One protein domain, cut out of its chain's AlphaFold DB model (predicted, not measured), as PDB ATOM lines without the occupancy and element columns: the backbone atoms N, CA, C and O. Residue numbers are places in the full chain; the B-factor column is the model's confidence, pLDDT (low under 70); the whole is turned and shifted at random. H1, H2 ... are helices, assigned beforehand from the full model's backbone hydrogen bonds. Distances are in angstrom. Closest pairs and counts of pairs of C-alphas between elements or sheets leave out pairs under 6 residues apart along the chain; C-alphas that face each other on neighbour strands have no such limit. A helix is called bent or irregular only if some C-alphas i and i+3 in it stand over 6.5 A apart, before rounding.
ATOM      1  N   ARG A   4      57.525 -66.072 -57.472       89.94
ATOM      2  CA  ARG A   4      56.538 -66.207 -56.395       89.94
ATOM      3  C   ARG A   4      56.879 -65.363 -55.166       89.94
ATOM      4  O   ARG A   4      55.982 -64.755 -54.591       89.94
ATOM      5  N   ALA A   5      58.148 -65.324 -54.760       90.75
ATOM      6  CA  ALA A   5      58.583 -64.518 -53.620       90.75
ATOM      7  C   ALA A   5      58.436 -63.013 -53.905       90.75
ATOM      8  O   ALA A   5      57.993 -62.269 -53.037       90.75
ATOM      9  N   ASP A   6      58.733 -62.587 -55.136       94.62
ATOM     10  CA  ASP A   6      58.538 -61.200 -55.577       94.62
ATOM     11  C   ASP A   6      57.056 -60.789 -55.584       94.62
ATOM     12  O   ASP A   6      56.703 -59.725 -55.074       94.62
ATOM     13  N   ALA A   7      56.168 -61.661 -56.077       94.75
ATOM     14  CA  ALA A   7      54.727 -61.415 -56.053       94.75
ATOM     15  C   ALA A   7      54.192 -61.253 -54.620       94.75
ATOM     16  O   ALA A   7      53.485 -60.288 -54.333       94.75
ATOM     17  N   ILE A   8      54.581 -62.150 -53.703       95.94
ATOM     18  CA  ILE A   8      54.183 -62.075 -52.289       95.94
ATOM     19  C   ILE A   8      54.697 -60.779 -51.653       95.94
ATOM     20  O   ILE A   8      53.937 -60.086 -50.980       95.94
ATOM     21  N   PHE A   9      55.963 -60.424 -51.892       96.00
ATOM     22  CA  PHE A   9      56.554 -59.199 -51.357       96.00
ATOM     23  C   PHE A   9      55.785 -57.947 -51.804       96.00
ATOM     24  O   PHE A   9      55.427 -57.113 -50.973       96.00
ATOM     25  N   LYS A  10      55.459 -57.845 -53.098       96.38
ATOM     26  CA  LYS A  10      54.671 -56.730 -53.645       96.38
ATOM     27  C   LYS A  10      53.278 -56.650 -53.028       96.38
ATOM     28  O   LYS A  10      52.846 -55.563 -52.657       96.38
ATOM     29  N   THR A  11      52.597 -57.783 -52.869       97.81
ATOM     30  CA  THR A  11      51.276 -57.824 -52.228       97.81
ATOM     31  C   THR A  11      51.339 -57.354 -50.777       97.81
ATOM     32  O   THR A  11      50.517 -56.538 -50.369       97.81
ATOM     33  N   VAL A  12      52.328 -57.810 -50.001       97.94
ATOM     34  CA  VAL A  12      52.511 -57.365 -48.610       97.94
ATOM     35  C   VAL A  12      52.765 -55.861 -48.557       97.94
ATOM     36  O   VAL A  12      52.109 -55.159 -47.791       97.94
ATOM     37  N   LEU A  13      53.659 -55.351 -49.407       98.12
ATOM     38  CA  LEU A  13      53.951 -53.923 -49.475       98.12
ATOM     39  C   LEU A  13      52.700 -53.102 -49.816       98.12
ATOM     40  O   LEU A  13      52.463 -52.058 -49.215       98.12
ATOM     41  N   GLN A  14      51.874 -53.592 -50.740       98.06
ATOM     42  CA  GLN A  14      50.631 -52.936 -51.124       98.06
ATOM     43  C   GLN A  14      49.618 -52.903 -49.973       98.06
ATOM     44  O   GLN A  14      49.009 -51.863 -49.732       98.06
ATOM     45  N   ILE A  15      49.468 -53.999 -49.225       98.44
ATOM     46  CA  ILE A  15      48.595 -54.041 -48.042       98.44
ATOM     47  C   ILE A  15      49.079 -53.044 -46.985       98.44
ATOM     48  O   ILE A  15      48.274 -52.289 -46.441       98.44
ATOM     49  N   VAL A  16      50.391 -52.990 -46.726       98.12
ATOM     50  CA  VAL A  16      50.983 -52.026 -45.785       98.12
ATOM     51  C   VAL A  16      50.724 -50.591 -46.241       98.12
ATOM     52  O   VAL A  16      50.297 -49.764 -45.438       98.12
ATOM     53  N   ALA A  17      50.915 -50.292 -47.526       97.75
ATOM     54  CA  ALA A  17      50.643 -48.967 -48.075       97.75
ATOM     55  C   ALA A  17      49.169 -48.564 -47.902       97.75
ATOM     56  O   ALA A  17      48.884 -47.445 -47.475       97.75
ATOM     57  N   ILE A  18      48.232 -49.481 -48.162       98.19
ATOM     58  CA  ILE A  18      46.797 -49.242 -47.955       98.19
ATOM     59  C   ILE A  18      46.501 -48.979 -46.473       98.19
ATOM     60  O   ILE A  18      45.798 -48.022 -46.155       98.19
ATOM     61  N   ALA A  19      47.063 -49.774 -45.559       97.94
ATOM     62  CA  ALA A  19      46.871 -49.580 -44.123       97.94
ATOM     63  C   ALA A  19      47.385 -48.209 -43.648       97.94
ATOM     64  O   ALA A  19      46.705 -47.522 -42.886       97.94
ATOM     65  N   LEU A  20      48.548 -47.775 -44.144       97.25
ATOM     66  CA  LEU A  20      49.102 -46.452 -43.844       97.25
ATOM     67  C   LEU A  20      48.223 -45.320 -44.392       97.25
ATOM     68  O   LEU A  20      48.002 -44.331 -43.697       97.25
ATOM     69  N   LEU A  21      47.676 -45.470 -45.599       97.62
ATOM     70  CA  LEU A  21      46.741 -44.492 -46.163       97.62
ATOM     71  C   LEU A  21      45.466 -44.375 -45.321       97.62
ATOM     72  O   LEU A  21      45.036 -43.264 -45.016       97.62
ATOM     73  N   VAL A  22      44.897 -45.503 -44.892       97.50
ATOM     74  CA  VAL A  22      43.727 -45.516 -43.998       97.50
ATOM     75  C   VAL A  22      44.046 -44.830 -42.670       97.50
ATOM     76  O   VAL A  22      43.235 -44.044 -42.186       97.50
ATOM     77  N   LEU A  23      45.236 -45.062 -42.107       95.25
ATOM     78  CA  LEU A  23      45.675 -44.403 -40.876       95.25
ATOM     79  C   LEU A  23      45.760 -42.879 -41.047       95.25
ATOM     80  O   LEU A  23      45.246 -42.141 -40.208       95.25
ATOM     81  N   ILE A  24      46.359 -42.404 -42.143       94.25
ATOM     82  CA  ILE A  24      46.456 -40.970 -42.451       94.25
ATOM     83  C   ILE A  24      45.059 -40.353 -42.567       94.25
ATOM     84  O   ILE A  24      44.788 -39.320 -41.953       94.25
ATOM     85  N   ILE A  25      44.149 -41.004 -43.298       94.06
ATOM     86  CA  ILE A  25      42.758 -40.552 -43.430       94.06
ATOM     87  C   ILE A  25      42.076 -40.512 -42.056       94.06
ATOM     88  O   ILE A  25      41.415 -39.528 -41.730       94.06
ATOM     89  N   GLY A  26      42.280 -41.537 -41.226       93.69
ATOM     90  CA  GLY A  26      41.756 -41.590 -39.864       93.69
ATOM     91  C   GLY A  26      42.232 -40.419 -39.002       93.69
ATOM     92  O   GLY A  26      41.419 -39.792 -38.328       93.69
ATOM     93  N   ILE A  27      43.519 -40.065 -39.074       91.25
ATOM     94  CA  ILE A  27      44.084 -38.913 -38.355       91.25
ATOM     95  C   ILE A  27      43.452 -37.601 -38.838       91.25
ATOM     96  O   ILE A  27      43.072 -36.765 -38.016       91.25
ATOM     97  N   ILE A  28      43.305 -37.423 -40.156       87.19
ATOM     98  CA  ILE A  28      42.688 -36.224 -40.742       87.19
ATOM     99  C   ILE A  28      41.236 -36.087 -40.271       87.19
ATOM    100  O   ILE A  28      40.840 -35.018 -39.803       87.19
ATOM    101  N   LEU A  29      40.454 -37.168 -40.344       87.38
ATOM    102  CA  LEU A  29      39.061 -37.183 -39.901       87.38
ATOM    103  C   LEU A  29      38.938 -36.945 -38.396       87.38
ATOM    104  O   LEU A  29      38.078 -36.178 -37.975       87.38
ATOM    105  N   HIS A  30      39.806 -37.553 -37.585       86.06
ATOM    106  CA  HIS A  30      39.797 -37.377 -36.135       86.06
ATOM    107  C   HIS A  30      40.084 -35.926 -35.736       86.06
ATOM    108  O   HIS A  30      39.362 -35.353 -34.920       86.06
ATOM    109  N   LYS A  31      41.090 -35.299 -36.360       85.44
ATOM    110  CA  LYS A  31      41.391 -33.881 -36.144       85.44
ATOM    111  C   LYS A  31      40.236 -32.990 -36.600       85.44
ATOM    112  O   LYS A  31      39.810 -32.119 -35.849       85.44
ATOM    113  N   GLY A  32      39.700 -33.245 -37.795       83.44
ATOM    114  CA  GLY A  32      38.546 -32.517 -38.321       83.44
ATOM    115  C   GLY A  32      37.336 -32.609 -37.391       83.44
ATOM    116  O   GLY A  32      36.717 -31.597 -37.085       83.44
ATOM    117  N   TYR A  33      37.040 -33.800 -36.872       84.62
ATOM    118  CA  TYR A  33      35.969 -34.002 -35.902       84.62
ATOM    119  C   TYR A  33      36.205 -33.224 -34.603       84.62
ATOM    120  O   TYR A  33      35.275 -32.593 -34.106       84.62
ATOM    121  N   GLY A  34      37.430 -33.233 -34.067       87.50
ATOM    122  CA  GLY A  34      37.784 -32.463 -32.874       87.50
ATOM    123  C   GLY A  34      37.574 -30.959 -33.063       87.50
ATOM    124  O   GLY A  34      36.924 -30.321 -32.235       87.50
ATOM    125  N   ASP A  35      38.046 -30.412 -34.185       83.19
ATOM    126  CA  ASP A  35      37.888 -28.995 -34.529       83.19
ATOM    127  C   ASP A  35      36.409 -28.613 -34.689       83.19
ATOM    128  O   ASP A  35      35.957 -27.619 -34.122       83.19
ATOM    129  N   VAL A  36      35.634 -29.423 -35.419       83.56
ATOM    130  CA  VAL A  36      34.195 -29.199 -35.629       83.56
ATOM    131  C   VAL A  36      33.428 -29.287 -34.312       83.56
ATOM    132  O   VAL A  36      32.591 -28.431 -34.038       83.56
ATOM    133  N   SER A  37      33.721 -30.289 -33.482       85.38
ATOM    134  CA  SER A  37      33.063 -30.483 -32.182       85.38
ATOM    135  C   SER A  37      33.355 -29.330 -31.228       85.38
ATOM    136  O   SER A  37      32.464 -28.864 -30.516       85.38
ATOM    137  N   ARG A  38      34.589 -28.819 -31.244       85.69
ATOM    138  CA  ARG A  38      34.956 -27.617 -30.499       85.69
ATOM    139  C   ARG A  38      34.189 -26.393 -31.001       85.69
ATOM    140  O   ARG A  38      33.576 -25.702 -30.194       85.69
ATOM    141  N   LEU A  39      34.139 -26.170 -32.315       84.88
ATOM    142  CA  LEU A  39      33.372 -25.070 -32.912       84.88
ATOM    143  C   LEU A  39      31.877 -25.145 -32.582       84.88
ATOM    144  O   LEU A  39      31.254 -24.122 -32.316       84.88
ATOM    145  N   ALA A  40      31.309 -26.350 -32.586       82.44
ATOM    146  CA  ALA A  40      29.916 -26.594 -32.222       82.44
ATOM    147  C   ALA A  40      29.643 -26.339 -30.730       82.44
ATOM    148  O   ALA A  40      28.514 -26.036 -30.358       82.44
ATOM    149  N   SER A  41      30.668 -26.448 -29.879       84.75
ATOM    150  CA  SER A  41      30.569 -26.131 -28.449       84.75
ATOM    151  C   SER A  41      30.648 -24.620 -28.189       84.75
ATOM    152  O   SER A  41      30.045 -24.127 -27.242       84.75
ATOM    153  N   GLU A  42      31.386 -23.883 -29.025       86.00
ATOM    154  CA  GLU A  42      31.608 -22.435 -28.892       86.00
ATOM    155  C   GLU A  42      30.542 -21.590 -29.623       86.00
ATOM    156  O   GLU A  42      30.283 -20.445 -29.245       86.00
ATOM    157  N   HIS A  43      29.893 -22.140 -30.653       82.25
ATOM    158  CA  HIS A  43      28.908 -21.436 -31.476       82.25
ATOM    159  C   HIS A  43      27.642 -22.268 -31.695       82.25
ATOM    160  O   HIS A  43      27.711 -23.445 -32.034       82.25
ATOM    161  N   SER A  44      26.471 -21.631 -31.580       77.50
ATOM    162  CA  SER A  44      25.177 -22.267 -31.861       77.50
ATOM    163  C   SER A  44      24.551 -21.746 -33.162       77.50
ATOM    164  O   SER A  44      24.781 -20.609 -33.575       77.50
ATOM    165  N   GLY A  45      23.750 -22.585 -33.826       78.69
ATOM    166  CA  GLY A  45      22.921 -22.177 -34.963       78.69
ATOM    167  C   GLY A  45      23.708 -21.659 -36.175       78.69
ATOM    168  O   GLY A  45      24.605 -22.326 -36.687       78.69
ATOM    169  N   ALA A  46      23.340 -20.479 -36.683       78.00
ATOM    170  CA  ALA A  46      23.926 -19.907 -37.902       78.00
ATOM    171  C   ALA A  46      25.398 -19.477 -37.735       78.00
ATOM    172  O   ALA A  46      26.157 -19.479 -38.711       78.00
ATOM    173  N   ASP A  47      25.821 -19.153 -36.511       80.38
ATOM    174  CA  ASP A  47      27.190 -18.711 -36.232       80.38
ATOM    175  C   ASP A  47      28.199 -19.861 -36.307       80.38
ATOM    176  O   ASP A  47      29.330 -19.651 -36.751       80.38
ATOM    177  N   PHE A  48      27.766 -21.092 -36.005       82.44
ATOM    178  CA  PHE A  48      28.564 -22.304 -36.208       82.44
ATOM    179  C   PHE A  48      28.965 -22.470 -37.675       82.44
ATOM    180  O   PHE A  48      30.143 -22.628 -37.980       82.44
ATOM    181  N   TRP A  49      28.012 -22.371 -38.605       79.69
ATOM    182  CA  TRP A  49      28.284 -22.557 -40.034       79.69
ATOM    183  C   TRP A  49      29.212 -21.477 -40.596       79.69
ATOM    184  O   TRP A  49      30.095 -21.776 -41.400       79.69
ATOM    185  N   ARG A  50      29.076 -20.227 -40.131       83.31
ATOM    186  CA  ARG A  50      30.004 -19.136 -40.482       83.31
ATOM    187  C   ARG A  50      31.401 -19.352 -39.907       83.31
ATOM    188  O   ARG A  50      32.390 -19.043 -40.573       83.31
ATOM    189  N   ALA A  51      31.508 -19.838 -38.672       81.31
ATOM    190  CA  ALA A  51      32.788 -20.175 -38.056       81.31
ATOM    191  C   ALA A  51      33.452 -21.359 -38.773       81.31
ATOM    192  O   ALA A  51      34.632 -21.284 -39.102       81.31
ATOM    193  N   LEU A  52      32.679 -22.393 -39.106       82.62
ATOM    194  CA  LEU A  52      33.150 -23.586 -39.802       82.62
ATOM    195  C   LEU A  52      33.656 -23.248 -41.203       82.62
ATOM    196  O   LEU A  52      34.758 -23.650 -41.567       82.62
ATOM    197  N   ALA A  53      32.899 -22.455 -41.966       83.44
ATOM    198  CA  ALA A  53      33.332 -21.983 -43.275       83.44
ATOM    199  C   ALA A  53      34.659 -21.217 -43.171       83.44
ATOM    200  O   ALA A  53      35.601 -21.533 -43.890       83.44
ATOM    201  N   ARG A  54      34.784 -20.267 -42.231       83.00
ATOM    202  CA  ARG A  54      36.042 -19.532 -42.008       83.00
ATOM    203  C   ARG A  54      37.201 -20.448 -41.619       83.00
ATOM    204  O   ARG A  54      38.295 -20.259 -42.137       83.00
ATOM    205  N   HIS A  55      36.969 -21.437 -40.756       81.06
ATOM    206  CA  HIS A  55      37.988 -22.409 -40.346       81.06
ATOM    207  C   HIS A  55      38.481 -23.248 -41.531       81.06
ATOM    208  O   HIS A  55      39.684 -23.397 -41.729       81.06
ATOM    209  N   ILE A  56      37.558 -23.724 -42.373       82.31
ATOM    210  CA  ILE A  56      37.879 -24.480 -43.591       82.31
ATOM    211  C   ILE A  56      38.652 -23.603 -44.584       82.31
ATOM    212  O   ILE A  56      39.703 -24.015 -45.067       82.31
ATOM    213  N   PHE A  57      38.175 -22.386 -44.860       83.81
ATOM    214  CA  PHE A  57      38.843 -21.462 -45.780       83.81
ATOM    215  C   PHE A  57      40.243 -21.071 -45.299       83.81
ATOM    216  O   PHE A  57      41.160 -21.031 -46.113       83.81
ATOM    217  N   LYS A  58      40.430 -20.849 -43.993       81.50
ATOM    218  CA  LYS A  58      41.738 -20.533 -43.406       81.50
ATOM    219  C   LYS A  58      42.722 -21.704 -43.525       81.50
ATOM    220  O   LYS A  58      43.850 -21.519 -43.974       81.50
ATOM    221  N   ASN A  59      42.274 -22.922 -43.208       77.25
ATOM    222  CA  ASN A  59      43.093 -24.125 -43.384       77.25
ATOM    223  C   ASN A  59      43.449 -24.382 -44.861       77.25
ATOM    224  O   ASN A  59      44.548 -24.854 -45.142       77.25
ATOM    225  N   LEU A  60      42.555 -24.060 -45.803       74.38
ATOM    226  CA  LEU A  60      42.810 -24.194 -47.243       74.38
ATOM    227  C   LEU A  60      43.732 -23.102 -47.797       74.38
ATOM    228  O   LEU A  60      44.498 -23.371 -48.719       74.38
ATOM    229  N   SER A  61      43.682 -21.886 -47.249       78.06
ATOM    230  CA  SER A  61      44.564 -20.787 -47.656       78.06
ATOM    231  C   SER A  61      45.981 -20.901 -47.084       78.06
ATOM    232  O   SER A  61      46.833 -20.092 -47.439       78.06
ATOM    233  N   GLY A  62      46.233 -21.870 -46.195       59.56
ATOM    234  CA  GLY A  62      47.530 -22.076 -45.546       59.56
ATOM    235  C   GLY A  62      47.956 -20.940 -44.607       59.56
ATOM    236  O   GLY A  62      49.154 -20.753 -44.408       59.56
TER     237      GLY A  62
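What this domain is: This is residues 4 to 62 of the 63 residues of an uncharacterized protein of Curvibacter sp. PAE-UM (UniProt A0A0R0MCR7). One long helix, H1, makes the length of this model, and a much shorter helix, H2, folds back from its far end, so that the two form a lopsided V with its point at the link, residues 43 to 45. Most of H1, residues 4 to 31, sticks out as a free arm, and residues 57 to 62 at the other end of the printed part stand free as well. The printed part has 59 residues with two named helices, H1 then H2, and no named strand; the class is all helix. The whole is extended, with a radius of gyration of the C-alphas of 18.8 A, and spans 59 by 23 by 13 A.

Where its parts are: Find C-alpha 4 at (56.538, -66.207, -56.395); from there H1, residues 4 to 42, runs 57.4 A to C-alpha 42 at (31.608, -22.435, -28.892). After three residues, look for C-alpha 46, where H2, residues 46 to 61, begins; it runs 22.8 A to C-alpha 61 at (44.564, -20.787, -47.656). Neither helix is bent.

How they stand to each other: Start on H1 and look at its residues 36 to 42, which alone touch H2; on H2 the residues that touch are 48 to 52 alone. The closest C-alphas of the two helices are those of Ala 40 and Phe 48, 6.0 A apart. The helices run opposite ways at a steep tilt of 43 degrees, and they form a helical hairpin. Along the backbone of H1 and H2, every O i to N i+4 pair is within hydrogen-bond range.

The domain as a whole: The two C-alphas farthest apart are those of Arg 4 and Ala 46, at 59.6 A. The printed part has no cut, and the link from H1 to H2 is tight. The mean pLDDT of the printed part is 87.6; look at Gly 62 for the one printed residue under 70.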